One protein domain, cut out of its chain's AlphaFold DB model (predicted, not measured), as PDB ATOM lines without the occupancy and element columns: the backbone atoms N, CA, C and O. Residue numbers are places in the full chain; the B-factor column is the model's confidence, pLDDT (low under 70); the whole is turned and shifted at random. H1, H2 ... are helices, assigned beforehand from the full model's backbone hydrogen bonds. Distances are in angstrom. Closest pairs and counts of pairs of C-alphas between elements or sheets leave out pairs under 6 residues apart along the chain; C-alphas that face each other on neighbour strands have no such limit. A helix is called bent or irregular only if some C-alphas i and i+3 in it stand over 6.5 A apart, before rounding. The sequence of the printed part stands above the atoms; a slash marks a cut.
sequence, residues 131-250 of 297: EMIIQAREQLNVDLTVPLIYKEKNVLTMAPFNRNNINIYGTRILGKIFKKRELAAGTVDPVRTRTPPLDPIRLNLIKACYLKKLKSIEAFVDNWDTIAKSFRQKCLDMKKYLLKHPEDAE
ATOM      1  N   GLU A 131       1.364 -33.210 -60.921       87.00
ATOM      2  CA  GLU A 131       2.731 -32.692 -61.038       87.00
ATOM      3  C   GLU A 131       2.876 -31.333 -60.352       87.00
ATOM      4  O   GLU A 131       3.860 -31.084 -59.658       87.00
ATOM      5  N   MET A 132       1.882 -30.456 -60.508       88.44
ATOM      6  CA  MET A 132       1.911 -29.129 -59.905       88.44
ATOM      7  C   MET A 132       1.777 -29.198 -58.379       88.44
ATOM      8  O   MET A 132       2.414 -28.416 -57.675       88.44
ATOM      9  N   ILE A 133       0.980 -30.141 -57.864       88.69
ATOM     10  CA  ILE A 133       0.851 -30.405 -56.424       88.69
ATOM     11  C   ILE A 133       2.194 -30.865 -55.847       88.69
ATOM     12  O   ILE A 133       2.634 -30.323 -54.831       88.69
ATOM     13  N   ILE A 134       2.864 -31.815 -56.506       87.31
ATOM     14  CA  ILE A 134       4.169 -32.336 -56.076       87.31
ATOM     15  C   ILE A 134       5.216 -31.217 -56.081       87.31
ATOM     16  O   ILE A 134       5.835 -30.946 -55.052       87.31
ATOM     17  N   GLN A 135       5.356 -30.496 -57.197       89.75
ATOM     18  CA  GLN A 135       6.358 -29.439 -57.325       89.75
ATOM     19  C   GLN A 135       6.120 -28.280 -56.345       89.75
ATOM     20  O   GLN A 135       7.071 -27.777 -55.752       89.75
ATOM     21  N   ALA A 136       4.868 -27.863 -56.119       90.00
ATOM     22  CA  ALA A 136       4.565 -26.803 -55.157       90.00
ATOM     23  C   ALA A 136       4.899 -27.215 -53.714       90.00
ATOM     24  O   ALA A 136       5.379 -26.393 -52.928       90.00
ATOM     25  N   ARG A 137       4.699 -28.491 -53.369       90.19
ATOM     26  CA  ARG A 137       5.074 -29.026 -52.058       90.19
ATOM     27  C   ARG A 137       6.590 -29.084 -51.886       90.19
ATOM     28  O   ARG A 137       7.090 -28.655 -50.852       90.19
ATOM     29  N   GLU A 138       7.311 -29.585 -52.884       90.50
ATOM     30  CA  GLU A 138       8.763 -29.783 -52.812       90.50
ATOM     31  C   GLU A 138       9.555 -28.476 -52.913       90.50
ATOM     32  O   GLU A 138      10.503 -28.270 -52.160       90.50
ATOM     33  N   GLN A 139       9.165 -27.576 -53.821       90.12
ATOM     34  CA  GLN A 139       9.929 -26.360 -54.117       90.12
ATOM     35  C   GLN A 139       9.495 -25.163 -53.270       90.12
ATOM     36  O   GLN A 139      10.318 -24.316 -52.929       90.12
ATOM     37  N   LEU A 140       8.201 -25.068 -52.942       88.94
ATOM     38  CA  LEU A 140       7.621 -23.882 -52.299       88.94
ATOM     39  C   LEU A 140       7.091 -24.153 -50.888       88.94
ATOM     40  O   LEU A 140       6.696 -23.207 -50.202       88.94
ATOM     41  N   ASN A 141       7.058 -25.420 -50.456       89.62
ATOM     42  CA  ASN A 141       6.416 -25.857 -49.216       89.62
ATOM     43  C   ASN A 141       4.947 -25.385 -49.112       89.62
ATOM     44  O   ASN A 141       4.478 -24.962 -48.051       89.62
ATOM     45  N   VAL A 142       4.227 -25.412 -50.241       89.81
ATOM     46  CA  VAL A 142       2.808 -25.039 -50.334       89.81
ATOM     47  C   VAL A 142       1.970 -26.290 -50.568       89.81
ATOM     48  O   VAL A 142       2.173 -27.011 -51.542       89.81
ATOM     49  N   ASP A 143       0.994 -26.519 -49.692       87.00
ATOM     50  CA  ASP A 143       0.033 -27.604 -49.849       87.00
ATOM     51  C   ASP A 143      -1.130 -27.176 -50.757       87.00
ATOM     52  O   ASP A 143      -1.976 -26.361 -50.384       87.00
ATOM     53  N   LEU A 144      -1.160 -27.735 -51.967       86.94
ATOM     54  CA  LEU A 144      -2.213 -27.506 -52.957       86.94
ATOM     55  C   LEU A 144      -3.384 -28.491 -52.845       86.94
ATOM     56  O   LEU A 144      -4.331 -28.400 -53.626       86.94
ATOM     57  N   THR A 145      -3.357 -29.424 -51.894       84.44
ATOM     58  CA  THR A 145      -4.478 -30.345 -51.650       84.44
ATOM     59  C   THR A 145      -5.597 -29.693 -50.834       84.44
ATOM     60  O   THR A 145      -6.737 -30.155 -50.866       84.44
ATOM     61  N   VAL A 146      -5.303 -28.566 -50.178       81.62
ATOM     62  CA  VAL A 146      -6.265 -27.804 -49.378       81.62
ATOM     63  C   VAL A 146      -7.354 -27.182 -50.273       81.62
ATOM     64  O   VAL A 146      -7.043 -26.593 -51.318       81.62
ATOM     65  N   PRO A 147      -8.642 -27.260 -49.883       85.81
ATOM     66  CA  PRO A 147      -9.718 -26.557 -50.573       85.81
ATOM     67  C   PRO A 147      -9.480 -25.042 -50.621       85.81
ATOM     68  O   PRO A 147      -9.118 -24.427 -49.622       85.81
ATOM     69  N   LEU A 148      -9.759 -24.409 -51.766       90.69
ATOM     70  CA  LEU A 148      -9.624 -22.956 -51.949       90.69
ATOM     71  C   LEU A 148     -10.822 -22.177 -51.365       90.69
ATOM     72  O   LEU A 148     -11.411 -21.321 -52.030       90.69
ATOM     73  N   ILE A 149     -11.209 -22.514 -50.135       89.81
ATOM     74  CA  ILE A 149     -12.390 -22.000 -49.436       89.81
ATOM     75  C   ILE A 149     -11.949 -21.366 -48.114       89.81
ATOM     76  O   ILE A 149     -11.197 -21.967 -47.352       89.81
ATOM     77  N   TYR A 150     -12.443 -20.163 -47.829       90.56
ATOM     78  CA  TYR A 150     -12.255 -19.472 -46.555       90.56
ATOM     79  C   TYR A 150     -13.597 -18.916 -46.088       90.56
ATOM     80  O   TYR A 150     -14.238 -18.189 -46.845       90.56
ATOM     81  N   LYS A 151     -14.029 -19.266 -44.866       89.50
ATOM     82  CA  LYS A 151     -15.352 -18.891 -44.327       89.50
ATOM     83  C   LYS A 151     -16.486 -19.157 -45.331       89.50
ATOM     84  O   LYS A 151     -17.226 -18.253 -45.701       89.50
ATOM     85  N   GLU A 152     -16.526 -20.379 -45.868       87.81
ATOM     86  CA  GLU A 152     -17.510 -20.834 -46.873       87.81
ATOM     87  C   GLU A 152     -17.479 -20.089 -48.227       87.81
ATOM     88  O   GLU A 152     -18.209 -20.437 -49.152       87.81
ATOM     89  N   LYS A 153     -16.588 -19.105 -48.402       88.38
ATOM     90  CA  LYS A 153     -16.429 -18.324 -49.635       88.38
ATOM     91  C   LYS A 153     -15.246 -18.854 -50.449       88.38
ATOM     92  O   LYS A 153     -14.181 -19.162 -49.916       88.38
ATOM     93  N   ASN A 154     -15.410 -18.937 -51.771       90.62
ATOM     94  CA  ASN A 154     -14.318 -19.301 -52.675       90.62
ATOM     95  C   ASN A 154     -13.294 -18.158 -52.751       90.62
ATOM     96  O   ASN A 154     -13.616 -17.044 -53.171       90.62
ATOM     97  N   VAL A 155     -12.042 -18.435 -52.388       92.12
ATOM     98  CA  VAL A 155     -10.994 -17.406 -52.316       92.12
ATOM     99  C   VAL A 155     -10.635 -16.851 -53.702       92.12
ATOM    100  O   VAL A 155     -10.332 -15.665 -53.850       92.12
ATOM    101  N   LEU A 156     -10.763 -17.659 -54.760       91.44
ATOM    102  CA  LEU A 156     -10.454 -17.255 -56.137       91.44
ATOM    103  C   LEU A 156     -11.382 -16.165 -56.684       91.44
ATOM    104  O   LEU A 156     -11.016 -15.523 -57.678       91.44
ATOM    105  N   THR A 157     -12.568 -16.005 -56.092       91.06
ATOM    106  CA  THR A 157     -13.598 -15.039 -56.502       91.06
ATOM    107  C   THR A 157     -13.660 -13.820 -55.588       91.06
ATOM    108  O   THR A 157     -14.401 -12.885 -55.870       91.06
ATOM    109  N   MET A 158     -12.871 -13.785 -54.509       91.19
ATOM    110  CA  MET A 158     -12.868 -12.663 -53.566       91.19
ATOM    111  C   MET A 158     -12.322 -11.366 -54.175       91.19
ATOM    112  O   MET A 158     -12.656 -10.284 -53.690       91.19
ATOM    113  N   ALA A 159     -11.496 -11.453 -55.218       91.44
ATOM    114  CA  ALA A 159     -10.965 -10.305 -55.944       91.44
ATOM    115  C   ALA A 159     -10.777 -10.638 -57.438       91.44
ATOM    116  O   ALA A 159     -10.463 -11.784 -57.775       91.44
ATOM    117  N   PRO A 160     -10.932  -9.658 -58.348       90.75
ATOM    118  CA  PRO A 160     -10.626  -9.851 -59.761       90.75
ATOM    119  C   PRO A 160      -9.116 -10.026 -59.964       90.75
ATOM    120  O   PRO A 160      -8.311  -9.301 -59.381       90.75
ATOM    121  N   PHE A 161      -8.730 -10.986 -60.805       93.69
ATOM    122  CA  PHE A 161      -7.329 -11.226 -61.144       93.69
ATOM    123  C   PHE A 161      -6.946 -10.459 -62.409       93.69
ATOM    124  O   PHE A 161      -7.575 -10.639 -63.451       93.69
ATOM    125  N   ASN A 162      -5.889  -9.652 -62.328       91.94
ATOM    126  CA  ASN A 162      -5.321  -8.928 -63.459       91.94
ATOM    127  C   ASN A 162      -3.821  -9.233 -63.559       91.94
ATOM    128  O   ASN A 162      -3.075  -8.960 -62.623       91.94
ATOM    129  N   ARG A 163      -3.372  -9.770 -64.702       89.69
ATOM    130  CA  ARG A 163      -1.953 -10.094 -64.941       89.69
ATOM    131  C   ARG A 163      -1.044  -8.867 -64.954       89.69
ATOM    132  O   ARG A 163       0.112  -8.986 -64.577       89.69
ATOM    133  N   ASN A 164      -1.562  -7.704 -65.338       90.31
ATOM    134  CA  ASN A 164      -0.782  -6.465 -65.379       90.31
ATOM    135  C   ASN A 164      -0.620  -5.846 -63.985       90.31
ATOM    136  O   ASN A 164       0.244  -5.003 -63.780       90.31
ATOM    137  N   ASN A 165      -1.461  -6.245 -63.025       89.88
ATOM    138  CA  ASN A 165      -1.394  -5.759 -61.654       89.88
ATOM    139  C   ASN A 165      -1.758  -6.871 -60.662       89.88
ATOM    140  O   ASN A 165      -2.792  -6.856 -59.989       89.88
ATOM    141  N   ILE A 166      -0.877  -7.864 -60.594       93.56
ATOM    142  CA  ILE A 166      -1.032  -9.036 -59.727       93.56
ATOM    143  C   ILE A 166      -0.999  -8.681 -58.235       93.56
ATOM    144  O   ILE A 166      -1.512  -9.444 -57.419       93.56
ATOM    145  N   ASN A 167      -0.423  -7.532 -57.874       94.81
ATOM    146  CA  ASN A 167      -0.280  -7.089 -56.490       94.81
ATOM    147  C   ASN A 167      -1.638  -6.715 -55.891       94.81
ATOM    148  O   ASN A 167      -1.958  -7.159 -54.789       94.81
ATOM    149  N   ILE A 168      -2.473  -5.981 -56.643       93.81
ATOM    150  CA  ILE A 168      -3.832  -5.606 -56.211       93.81
ATOM    151  C   ILE A 168      -4.669  -6.847 -55.887       93.81
ATOM    152  O   ILE A 168      -5.417  -6.856 -54.910       93.81
ATOM    153  N   TYR A 169      -4.544  -7.910 -56.685       95.44
ATOM    154  CA  TYR A 169      -5.272  -9.154 -56.439       95.44
ATOM    155  C   TYR A 169      -4.949  -9.732 -55.055       95.44
ATOM    156  O   TYR A 169      -5.855 -10.001 -54.264       95.44
ATOM    157  N   GLY A 170      -3.662  -9.880 -54.737       94.81
ATOM    158  CA  GLY A 170      -3.246 -10.471 -53.473       94.81
ATOM    159  C   GLY A 170      -3.520  -9.572 -52.282       94.81
ATOM    160  O   GLY A 170      -3.989 -10.075 -51.271       94.81
ATOM    161  N   THR A 171      -3.285  -8.259 -52.377       96.25
ATOM    162  CA  THR A 171      -3.538  -7.343 -51.251       96.25
ATOM    163  C   THR A 171      -5.027  -7.247 -50.918       96.25
ATOM    164  O   THR A 171      -5.379  -7.142 -49.740       96.25
ATOM    165  N   ARG A 172      -5.916  -7.363 -51.918       95.19
ATOM    166  CA  ARG A 172      -7.371  -7.459 -51.704       95.19
ATOM    167  C   ARG A 172      -7.773  -8.762 -51.023       95.19
ATOM    168  O   ARG A 172      -8.577  -8.726 -50.098       95.19
ATOM    169  N   ILE A 173      -7.218  -9.900 -51.440       95.62
ATOM    170  CA  ILE A 173      -7.478 -11.183 -50.767       95.62
ATOM    171  C   ILE A 173      -6.928 -11.161 -49.338       95.62
ATOM    172  O   ILE A 173      -7.626 -11.553 -48.406       95.62
ATOM    173  N   LEU A 174      -5.712 -10.645 -49.155       96.38
ATOM    174  CA  LEU A 174      -5.054 -10.514 -47.859       96.38
ATOM    175  C   LEU A 174      -5.933  -9.735 -46.868       96.38
ATOM    176  O   LEU A 174      -6.145 -10.200 -45.753       96.38
ATOM    177  N   GLY A 175      -6.511  -8.611 -47.304       94.56
ATOM    178  CA  GLY A 175      -7.426  -7.797 -46.495       94.56
ATOM    179  C   GLY A 175      -8.759  -8.463 -46.144       94.56
ATOM    180  O   GLY A 175      -9.420  -8.013 -45.215       94.56
ATOM    181  N   LYS A 176      -9.162  -9.522 -46.857       93.81
ATOM    182  CA  LYS A 176     -10.382 -10.286 -46.555       93.81
ATOM    183  C   LYS A 176     -10.122 -11.539 -45.716       93.81
ATOM    184  O   LYS A 176     -11.027 -12.023 -45.044       93.81
ATOM    185  N   ILE A 177      -8.909 -12.088 -45.776       94.69
ATOM    186  CA  ILE A 177      -8.523 -13.286 -45.019       94.69
ATOM    187  C   ILE A 177      -8.021 -12.929 -43.614       94.69
ATOM    188  O   ILE A 177      -8.274 -13.668 -42.661       94.69
ATOM    189  N   PHE A 178      -7.326 -11.803 -43.471       95.31
ATOM    190  CA  PHE A 178      -6.752 -11.364 -42.202       95.31
ATOM    191  C   PHE A 178      -7.495 -10.155 -41.650       95.31
ATOM    192  O   PHE A 178      -7.827  -9.228 -42.390       95.31
ATOM    193  N   LYS A 179      -7.711 -10.136 -40.334       93.88
ATOM    194  CA  LYS A 179      -8.307  -8.980 -39.653       93.88
ATOM    195  C   LYS A 179      -7.333  -7.795 -39.668       93.88
ATOM    196  O   LYS A 179      -6.113  -7.984 -39.681       93.88
ATOM    197  N   LYS A 180      -7.856  -6.564 -39.569       94.00
ATOM    198  CA  LYS A 180      -7.049  -5.326 -39.487       94.00
ATOM    199  C   LYS A 180      -5.951  -5.432 -38.412       94.00
ATOM    200  O   LYS A 180      -4.785  -5.161 -38.690       94.00
ATOM    201  N   ARG A 181      -6.302  -5.920 -37.212       92.44
ATOM    202  CA  ARG A 181      -5.357  -6.156 -36.101       92.44
ATOM    203  C   ARG A 181      -4.234  -7.127 -36.461       92.44
ATOM    204  O   ARG A 181      -3.076  -6.863 -36.149       92.44
ATOM    205  N   GLU A 182      -4.563  -8.233 -37.125       94.12
ATOM    206  CA  GLU A 182      -3.578  -9.243 -37.523       94.12
ATOM    207  C   GLU A 182      -2.596  -8.675 -38.548       94.12
ATOM    208  O   GLU A 182      -1.391  -8.880 -38.426       94.12
ATOM    209  N   LEU A 183      -3.093  -7.899 -39.515       95.00
ATOM    210  CA  LEU A 183      -2.258  -7.226 -40.510       95.00
ATOM    211  C   LEU A 183      -1.358  -6.150 -39.893       95.00
ATOM    212  O   LEU A 183      -0.210  -6.019 -40.302       95.00
ATOM    213  N   ALA A 184      -1.843  -5.399 -38.905       94.06
ATOM    214  CA  ALA A 184      -1.037  -4.393 -38.213       94.06
ATOM    215  C   ALA A 184       0.055  -5.002 -37.317       94.06
ATOM    216  O   ALA A 184       1.129  -4.415 -37.148       94.06
ATOM    217  N   ALA A 185      -0.229  -6.163 -36.721       92.62
ATOM    218  CA  ALA A 185       0.684  -6.861 -35.824       92.62
ATOM    219  C   ALA A 185       1.657  -7.797 -36.556       92.62
ATOM    220  O   ALA A 185       2.719  -8.095 -36.012       92.62
ATOM    221  N   GLY A 186       1.300  -8.270 -37.751       93.06
ATOM    222  CA  GLY A 186       2.022  -9.309 -38.478       93.06
ATOM    223  C   GLY A 186       2.877  -8.815 -39.645       93.06
ATOM    224  O   GLY A 186       2.890  -7.642 -40.019       93.06
ATOM    225  N   THR A 187       3.628  -9.740 -40.240       93.12
ATOM    226  CA  THR A 187       4.370  -9.512 -41.484       93.12
ATOM    227  C   THR A 187       4.488 -10.789 -42.315       93.12
ATOM    228  O   THR A 187       4.297 -11.895 -41.812       93.12
ATOM    229  N   VAL A 188       4.813 -10.646 -43.597       91.19
ATOM    230  CA  VAL A 188       5.071 -11.773 -44.503       91.19
ATOM    231  C   VAL A 188       6.573 -12.005 -44.602       91.19
ATOM    232  O   VAL A 188       7.323 -11.054 -44.839       91.19
ATOM    233  N   ASP A 189       6.990 -13.262 -44.433       80.25
ATOM    234  CA  ASP A 189       8.383 -13.724 -44.487       80.25
ATOM    235  C   ASP A 189       9.325 -12.823 -43.655       80.25
ATOM    236  O   ASP A 189      10.069 -12.010 -44.223       80.25
ATOM    237  N   PRO A 190       9.258 -12.887 -42.306       74.75
ATOM    238  CA  PRO A 190      10.052 -12.034 -41.426       74.75
ATOM    239  C   PRO A 190      11.545 -12.326 -41.598       74.75
ATOM    240  O   PRO A 190      12.032 -13.396 -41.250       74.75
ATOM    241  N   VAL A 191      12.287 -11.352 -42.130       66.50
ATOM    242  CA  VAL A 191      13.721 -11.526 -42.417       66.50
ATOM    243  C   VAL A 191      14.567 -11.307 -41.156       66.50
ATOM    244  O   VAL A 191      15.536 -12.029 -40.941       66.50
ATOM    245  N   ARG A 192      14.226 -10.306 -40.322       65.81
ATOM    246  CA  ARG A 192      14.988  -9.911 -39.108       65.81
ATOM    247  C   ARG A 192      14.170  -9.167 -38.040       65.81
ATOM    248  O   ARG A 192      14.734  -8.670 -37.066       65.81
ATOM    249  N   THR A 193      12.866  -8.995 -38.234       64.69
ATOM    250  CA  THR A 193      12.043  -8.131 -37.376       64.69
ATOM    251  C   THR A 193      11.469  -8.911 -36.194       64.69
ATOM    252  O   THR A 193      11.187 -10.098 -36.298       64.69
ATOM    253  N   ARG A 194      11.235  -8.227 -35.063       78.25
ATOM    254  CA  ARG A 194      10.469  -8.771 -33.920       78.25
ATOM    255  C   ARG A 194       8.975  -8.961 -34.234       78.25
ATOM    256  O   ARG A 194       8.206  -9.325 -33.351       78.25
ATOM    257  N   THR A 195       8.555  -8.648 -35.457       83.50
ATOM    258  CA  THR A 195       7.166  -8.737 -35.893       83.50
ATOM    259  C   THR A 195       6.833 -10.199 -36.186       83.50
ATOM    260  O   THR A 195       7.536 -10.810 -36.994       83.50
ATOM    261  N   PRO A 196       5.794 -10.775 -35.561       89.38
ATOM    262  CA  PRO A 196       5.399 -12.151 -35.825       89.38
ATOM    263  C   PRO A 196       5.003 -12.353 -37.299       89.38
ATOM    264  O   PRO A 196       4.480 -11.428 -37.933       89.38
ATOM    265  N   PRO A 197       5.238 -13.549 -37.867       92.56
ATOM    266  CA  PRO A 197       4.714 -13.881 -39.182       92.56
ATOM    267  C   PRO A 197       3.183 -13.939 -39.151       92.56
ATOM    268  O   PRO A 197       2.583 -14.309 -38.139       92.56
ATOM    269  N   LEU A 198       2.549 -13.609 -40.275       94.75
ATOM    270  CA  LEU A 198       1.142 -13.944 -40.494       94.75
ATOM    271  C   LEU A 198       0.943 -15.465 -40.489       94.75
ATOM    272  O   LEU A 198       1.864 -16.224 -40.792       94.75
ATOM    273  N   ASP A 199      -0.279 -15.894 -40.168       93.75
ATOM    274  CA  ASP A 199      -0.666 -17.306 -40.143       93.75
ATOM    275  C   ASP A 199      -0.271 -18.017 -41.458       93.75
ATOM    276  O   ASP A 199      -0.779 -17.659 -42.532       93.75
ATOM    277  N   PRO A 200       0.626 -19.019 -41.393       91.50
ATOM    278  CA  PRO A 200       1.179 -19.664 -42.575       91.50
ATOM    279  C   PRO A 200       0.132 -20.461 -43.358       91.50
ATOM    280  O   PRO A 200       0.252 -20.561 -44.577       91.50
ATOM    281  N   ILE A 201      -0.910 -20.988 -42.705       91.44
ATOM    282  CA  ILE A 201      -1.970 -21.752 -43.379       91.44
ATOM    283  C   ILE A 201      -2.788 -20.806 -44.260       91.44
ATOM    284  O   ILE A 201      -2.963 -21.043 -45.458       91.44
ATOM    285  N   ARG A 202      -3.225 -19.679 -43.688       94.12
ATOM    286  CA  ARG A 202      -3.962 -18.637 -44.415       94.12
ATOM    287  C   ARG A 202      -3.118 -17.986 -45.509       94.12
ATOM    288  O   ARG A 202      -3.631 -17.697 -46.586       94.12
ATOM    289  N   LEU A 203      -1.817 -17.804 -45.284       94.12
ATOM    290  CA  LEU A 203      -0.910 -17.295 -46.312       94.12
ATOM    291  C   LEU A 203      -0.708 -18.302 -47.459       94.12
ATOM    292  O   LEU A 203      -0.724 -17.912 -48.627       94.12
ATOM    293  N   ASN A 204      -0.573 -19.595 -47.154       93.06
ATOM    294  CA  ASN A 204      -0.466 -20.651 -48.162       93.06
ATOM    295  C   ASN A 204      -1.731 -20.767 -49.018       93.06
ATOM    296  O   ASN A 204      -1.626 -20.989 -50.221       93.06
ATOM    297  N   LEU A 205      -2.910 -20.511 -48.446       94.12
ATOM    298  CA  LEU A 205      -4.160 -20.416 -49.204       94.12
ATOM    299  C   LEU A 205      -4.105 -19.303 -50.270       94.12
ATOM    300  O   LEU A 205      -4.539 -19.499 -51.408       94.12
ATOM    301  N   ILE A 206      -3.501 -18.153 -49.945       95.50
ATOM    302  CA  ILE A 206      -3.277 -17.059 -50.905       95.50
ATOM    303  C   ILE A 206      -2.260 -17.474 -51.976       95.50
ATOM    304  O   ILE A 206      -2.486 -17.232 -53.164       95.50
ATOM    305  N   LYS A 207      -1.162 -18.140 -51.590       95.00
ATOM    306  CA  LYS A 207      -0.164 -18.668 -52.539       95.00
ATOM    307  C   LYS A 207      -0.789 -19.666 -53.519       95.00
ATOM    308  O   LYS A 207      -0.582 -19.549 -54.726       95.00
ATOM    309  N   ALA A 208      -1.622 -20.580 -53.028       94.12
ATOM    310  CA  ALA A 208      -2.366 -21.526 -53.854       94.12
ATOM    311  C   ALA A 208      -3.293 -20.809 -54.855       94.12
ATOM    312  O   ALA A 208      -3.377 -21.202 -56.021       94.12
ATOM    313  N   CYS A 209      -3.926 -19.701 -54.453       94.56
ATOM    314  CA  CYS A 209      -4.720 -18.876 -55.366       94.56
ATOM    315  C   CYS A 209      -3.874 -18.279 -56.500       94.56
ATOM    316  O   CYS A 209      -4.286 -18.335 -57.662       94.56
ATOM    317  N   TYR A 210      -2.679 -17.762 -56.202       95.38
ATOM    318  CA  TYR A 210      -1.766 -17.285 -57.241       95.38
ATOM    319  C   TYR A 210      -1.330 -18.396 -58.183       95.38
ATOM    320  O   TYR A 210      -1.425 -18.226 -59.397       95.38
ATOM    321  N   LEU A 211      -0.926 -19.544 -57.645       94.44
ATOM    322  CA  LEU A 211      -0.545 -20.710 -58.436       94.44
ATOM    323  C   LEU A 211      -1.679 -21.140 -59.383       94.44
ATOM    324  O   LEU A 211      -1.439 -21.410 -60.560       94.44
ATOM    325  N   LYS A 212      -2.939 -21.079 -58.932       93.31
ATOM    326  CA  LYS A 212      -4.114 -21.359 -59.774       93.31
ATOM    327  C   LYS A 212      -4.313 -20.336 -60.895       93.31
ATOM    328  O   LYS A 212      -4.723 -20.706 -61.996       93.31
ATOM    329  N   LYS A 213      -4.072 -19.048 -60.628       93.94
ATOM    330  CA  LYS A 213      -4.277 -17.959 -61.603       93.94
ATOM    331  C   LYS A 213      -3.120 -17.830 -62.600       93.94
ATOM    332  O   LYS A 213      -3.362 -17.558 -63.778       93.94
ATOM    333  N   LEU A 214      -1.889 -18.041 -62.142       93.00
ATOM    334  CA  LEU A 214      -0.672 -17.975 -62.952       93.00
ATOM    335  C   LEU A 214      -0.457 -19.253 -63.766       93.00
ATOM    336  O   LEU A 214       0.067 -19.167 -64.874       93.00
ATOM    337  N   LYS A 215      -0.939 -20.404 -63.273       91.38
ATOM    338  CA  LYS A 215      -0.821 -21.726 -63.916       91.38
ATOM    339  C   LYS A 215       0.630 -22.169 -64.164       91.38
ATOM    340  O   LYS A 215       0.871 -23.001 -65.030       91.38
ATOM    341  N   SER A 216       1.588 -21.593 -63.442       92.31
ATOM    342  CA  SER A 216       3.010 -21.925 -63.526       92.31
ATOM    343  C   SER A 216       3.690 -21.605 -62.195       92.31
ATOM    344  O   SER A 216       3.404 -20.570 -61.586       92.31
ATOM    345  N   ILE A 217       4.568 -22.508 -61.752       91.31
ATOM    346  CA  ILE A 217       5.405 -22.327 -60.560       91.31
ATOM    347  C   ILE A 217       6.497 -21.297 -60.830       91.31
ATOM    348  O   ILE A 217       6.693 -20.413 -60.006       91.31
ATOM    349  N   GLU A 218       7.134 -21.345 -62.000       93.38
ATOM    350  CA  GLU A 218       8.154 -20.369 -62.410       93.38
ATOM    351  C   GLU A 218       7.578 -18.951 -62.391       93.38
ATOM    352  O   GLU A 218       8.082 -18.078 -61.692       93.38
ATOM    353  N   ALA A 219       6.415 -18.758 -63.026       94.00
ATOM    354  CA  ALA A 219       5.739 -17.465 -63.019       94.00
ATOM    355  C   ALA A 219       5.347 -17.014 -61.602       94.00
ATOM    356  O   ALA A 219       5.290 -15.818 -61.333       94.00
ATOM    357  N   PHE A 220       5.039 -17.943 -60.691       95.62
ATOM    358  CA  PHE A 220       4.794 -17.601 -59.292       95.62
ATOM    359  C   PHE A 220       6.076 -17.141 -58.594       95.62
ATOM    360  O   PHE A 220       6.056 -16.093 -57.952       95.62
ATOM    361  N   VAL A 221       7.174 -17.884 -58.742       94.94
ATOM    362  CA  VAL A 221       8.474 -17.575 -58.130       94.94
ATOM    363  C   VAL A 221       8.995 -16.221 -58.608       94.94
ATOM    364  O   VAL A 221       9.312 -15.378 -57.772       94.94
ATOM    365  N   ASP A 222       8.961 -15.960 -59.918       95.25
ATOM    366  CA  ASP A 222       9.419 -14.698 -60.522       95.25
ATOM    367  C   ASP A 222       8.676 -13.470 -59.973       95.25
ATOM    368  O   ASP A 222       9.209 -12.363 -59.910       95.25
ATOM    369  N   ASN A 223       7.420 -13.663 -59.567       95.44
ATOM    370  CA  ASN A 223       6.559 -12.595 -59.078       95.44
ATOM    371  C   ASN A 223       6.455 -12.536 -57.547       95.44
ATOM    372  O   ASN A 223       5.958 -11.535 -57.016       95.44
ATOM    373  N   TRP A 224       6.903 -13.571 -56.826       94.75
ATOM    374  CA  TRP A 224       6.664 -13.701 -55.387       94.75
ATOM    375  C   TRP A 224       7.270 -12.548 -54.596       94.75
ATOM    376  O   TRP A 224       6.594 -11.987 -53.740       94.75
ATOM    377  N   ASP A 225       8.492 -12.124 -54.918       93.75
ATOM    378  CA  ASP A 225       9.148 -11.023 -54.206       93.75
ATOM    379  C   ASP A 225       8.366  -9.710 -54.310       93.75
ATOM    380  O   ASP A 225       8.245  -8.960 -53.336       93.75
ATOM    381  N   THR A 226       7.798  -9.434 -55.483       95.44
ATOM    382  CA  THR A 226       6.973  -8.245 -55.722       95.44
ATOM    383  C   THR A 226       5.649  -8.338 -54.959       95.44
ATOM    384  O   THR A 226       5.256  -7.383 -54.281       95.44
ATOM    385  N   ILE A 227       5.006  -9.509 -54.975       96.00
ATOM    386  CA  ILE A 227       3.780  -9.776 -54.212       96.00
ATOM    387  C   ILE A 227       4.050  -9.632 -52.706       96.00
ATOM    388  O   ILE A 227       3.346  -8.894 -52.016       96.00
ATOM    389  N   ALA A 228       5.106 -10.263 -52.190       95.19
ATOM    390  CA  ALA A 228       5.489 -10.222 -50.785       95.19
ATOM    391  C   ALA A 228       5.821  -8.794 -50.321       95.19
ATOM    392  O   ALA A 228       5.413  -8.393 -49.228       95.19
ATOM    393  N   LYS A 229       6.491  -7.983 -51.156       94.88
ATOM    394  CA  LYS A 229       6.687  -6.544 -50.896       94.88
ATOM    395  C   LYS A 229       5.351  -5.817 -50.734       94.88
ATOM    396  O   LYS A 229       5.186  -5.085 -49.760       94.88
ATOM    397  N   SER A 230       4.383  -6.062 -51.619       96.44
ATOM    398  CA  SER A 230       3.050  -5.448 -51.517       96.44
ATOM    399  C   SER A 230       2.289  -5.882 -50.255       96.44
ATOM    400  O   SER A 230       1.614  -5.069 -49.627       96.44
ATOM    401  N   PHE A 231       2.456  -7.133 -49.813       96.88
ATOM    402  CA  PHE A 231       1.835  -7.629 -48.581       96.88
ATOM    403  C   PHE A 231       2.437  -6.971 -47.346       96.88
ATOM    404  O   PHE A 231       1.702  -6.524 -46.464       96.88
ATOM    405  N   ARG A 232       3.768  -6.853 -47.298       95.12
ATOM    406  CA  ARG A 232       4.460  -6.128 -46.225       95.12
ATOM    407  C   ARG A 232       4.028  -4.666 -46.184       95.12
ATOM    408  O   ARG A 232       3.746  -4.168 -45.099       95.12
ATOM    409  N   GLN A 233       3.918  -4.011 -47.341       95.44
ATOM    410  CA  GLN A 233       3.433  -2.636 -47.419       95.44
ATOM    411  C   GLN A 233       2.010  -2.519 -46.860       95.44
ATOM    412  O   GLN A 233       1.779  -1.706 -45.973       95.44
ATOM    413  N   LYS A 234       1.094  -3.416 -47.248       95.69
ATOM    414  CA  LYS A 234      -0.275  -3.445 -46.710       95.69
ATOM    415  C   LYS A 234      -0.317  -3.622 -45.186       95.69
ATOM    416  O   LYS A 234      -1.130  -2.980 -44.525       95.69
ATOM    417  N   CYS A 235       0.556  -4.462 -44.624       95.38
ATOM    418  CA  CYS A 235       0.687  -4.632 -43.170       95.38
ATOM    419  C   CYS A 235       1.169  -3.336 -42.493       95.38
ATOM    420  O   CYS A 235       0.619  -2.915 -41.475       95.38
ATOM    421  N   LEU A 236       2.166  -2.662 -43.082       94.25
ATOM    422  CA  LEU A 236       2.670  -1.377 -42.588       94.25
ATOM    423  C   LEU A 236       1.610  -0.276 -42.655       94.25
ATOM    424  O   LEU A 236       1.473   0.492 -41.704       94.25
ATOM    425  N   ASP A 237       0.852  -0.213 -43.744       95.25
ATOM    426  CA  ASP A 237      -0.220   0.764 -43.916       95.25
ATOM    427  C   ASP A 237      -1.331   0.525 -42.897       95.25
ATOM    428  O   ASP A 237      -1.781   1.469 -42.254       95.25
ATOM    429  N   MET A 238      -1.699  -0.738 -42.651       95.44
ATOM    430  CA  MET A 238      -2.676  -1.082 -41.617       95.44
ATOM    431  C   MET A 238      -2.180  -0.729 -40.209       95.44
ATOM    432  O   MET A 238      -2.936  -0.204 -39.393       95.44
ATOM    433  N   LYS A 239      -0.890  -0.944 -39.926       93.94
ATOM    434  CA  LYS A 239      -0.274  -0.523 -38.663       93.94
ATOM    435  C   LYS A 239      -0.329   0.992 -38.474       93.94
ATOM    436  O   LYS A 239      -0.627   1.457 -37.378       93.94
ATOM    437  N   LYS A 240      -0.043   1.764 -39.527       95.56
ATOM    438  CA  LYS A 240      -0.157   3.232 -39.504       95.56
ATOM    439  C   LYS A 240      -1.609   3.682 -39.342       95.56
ATOM    440  O   LYS A 240      -1.856   4.640 -38.620       95.56
ATOM    441  N   TYR A 241      -2.541   2.993 -39.996       94.88
ATOM    442  CA  TYR A 241      -3.971   3.272 -39.928       94.88
ATOM    443  C   TYR A 241      -4.507   3.105 -38.502       94.88
ATOM    444  O   TYR A 241      -5.025   4.063 -37.943       94.88
ATOM    445  N   LEU A 242      -4.283   1.952 -37.862       93.88
ATOM    446  CA  LEU A 242      -4.763   1.701 -36.493       93.88
ATOM    447  C   LEU A 242      -4.084   2.575 -35.430       93.88
ATOM    448  O   LEU A 242      -4.626   2.757 -34.346       93.88
ATOM    449  N   LEU A 243      -2.905   3.135 -35.722       92.44
ATOM    450  CA  LEU A 243      -2.286   4.127 -34.840       92.44
ATOM    451  C   LEU A 243      -3.048   5.463 -34.860       92.44
ATOM    452  O   LEU A 243      -3.047   6.176 -33.862       92.44
ATOM    453  N   LYS A 244      -3.668   5.802 -35.996       94.19
ATOM    454  CA  LYS A 244      -4.515   6.992 -36.156       94.19
ATOM    455  C   LYS A 244      -5.968   6.739 -35.739       94.19
ATOM    456  O   LYS A 244      -6.610   7.673 -35.279       94.19
ATOM    457  N   HIS A 245      -6.433   5.498 -35.882       91.75
ATOM    458  CA  HIS A 245      -7.806   5.048 -35.631       91.75
ATOM    459  C   HIS A 245      -7.816   3.853 -34.665       91.75
ATOM    460  O   HIS A 245      -8.004   2.711 -35.094       91.75
ATOM    461  N   PRO A 246      -7.520   4.063 -33.369       87.88
ATOM    462  CA  PRO A 246      -7.510   2.981 -32.386       87.88
ATOM    463  C   PRO A 246      -8.890   2.336 -32.176       87.88
ATOM    464  O   PRO A 246      -8.950   1.159 -31.826       87.88
ATOM    465  N   GLU A 247      -9.980   3.066 -32.418       87.88
ATOM    466  CA  GLU A 247     -11.368   2.592 -32.340       87.88
ATOM    467  C   GLU A 247     -11.653   1.436 -33.312       87.88
ATOM    468  O   GLU A 247     -12.227   0.421 -32.923       87.88
ATOM    469  N   ASP A 248     -11.113   1.513 -34.529       83.31
ATOM    470  CA  ASP A 248     -11.246   0.499 -35.585       83.31
ATOM    471  C   ASP A 248     -10.478  -0.794 -35.293       83.31
ATOM    472  O   ASP A 248     -10.516  -1.764 -36.060       83.31
ATOM    473  N   ALA A 249      -9.706  -0.815 -34.205       75.06
ATOM    474  CA  ALA A 249      -9.092  -2.040 -33.755       75.06
ATOM    475  C   ALA A 249     -10.174  -3.003 -33.239       75.06
ATOM    476  O   ALA A 249      -9.984  -4.208 -33.371       75.06
ATOM    477  N   GLU A 250     -11.250  -2.512 -32.622       70.38
ATOM    478  CA  GLU A 250     -12.222  -3.322 -31.872       70.38
ATOM    479  C   GLU A 250     -13.341  -3.954 -32.700       70.38
ATOM    480  O   GLU A 250     -14.137  -4.666 -32.103       70.38
TER     481      GLU A 250
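AT A GLANCE: This is residues 131 to 250 of the 297 residues of the protein "Hypothetical protein" of Brachionus calyciflorus (UniProt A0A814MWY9). One long, kinked helix, H5, forms the spine of this model: H2 and H4, side by side and running opposite ways, lie nearest the middle, with H2 packing slantwise on H5 at residues 226 to 234 and H4 meeting H5 only at a corner, while H3 crosses H5 towards its last residues. H1 sits at the other end, by the first residue of H5, and two long loops, residues 141 to 162 and 186 to 199, join the helices. The printed part has 120 residues, with five named helices in the order H1, H2, H3, H4, H5 and no named strand; the class is all helix. The whole is compact, with a radius of gyration of the C-alphas of 14.5 A, and spans 47 by 33 by 27 A.

HOW THE PARTS SIT: H1, residues 131 to 140, only just touches H5, residues 217 to 244, with 3 pairs of C-alphas within 8 A; on H5 residue 217 alone takes part. Their closest C-alphas, of Ala 136 and Ile 217, are 7.1 A apart, and they run the same way at a steep tilt of 55 degrees. H1 and H4, residues 200 to 214, are near each other, with 9 pairs of C-alphas within 10 A. H2, residues 163 to 177, touches H5 at residues 226 to 234 alone, closest at the C-alphas of Asn 167 and Ile 227, 5.4 A, at a steep tilt of 49 degrees, the same way. H2 also touches H4, closest at the C-alphas of Ile 177 and Arg 202, 7.1 A, at a shallow tilt of 28 degrees, opposite ways. H3, residues 180 to 185, touches H5 at residues 234 to 242 alone, about perpendicular at 81 degrees; the closest C-alphas, of Ala 184 and Lys 239, are 4.0 A apart. H4 and H5 touch only at the corner by their link, closest at the C-alphas of Leu 211 and Phe 220, 6.2 A. H5 is the hub, touching four helices; H1 and H3 are apart. Every O i to N i+4 pair is within hydrogen-bond range in H1, H3 and H4, against 8 of 11 in H2 and 21 of 24 in H5.

IN THESE COORDINATES: H1 begins at C-alpha 131, (2.731, -32.692, -61.038). H2 is 21.2 A long and irregular, with C-alphas 164 and 167 8.9 A apart. H4 is 20.5 A long. H5 is 39.4 A long, with a kink of 47 degrees near residue 224, and irregular, with C-alphas 222 and 225 7.3 A apart; it ends at C-alpha 244, (-4.515, 6.992, -36.156).

THE WHOLE: The C-alphas farthest apart, of Glu 131 and Glu 247, are 47.6 A apart. The printed part has no cut. The links H1 to H2 and H3 to H4 are long; H2 to H3 and H4 to H5 are tight. The mean pLDDT of the printed part is 91.0, and residues 191 to 193 are under 70.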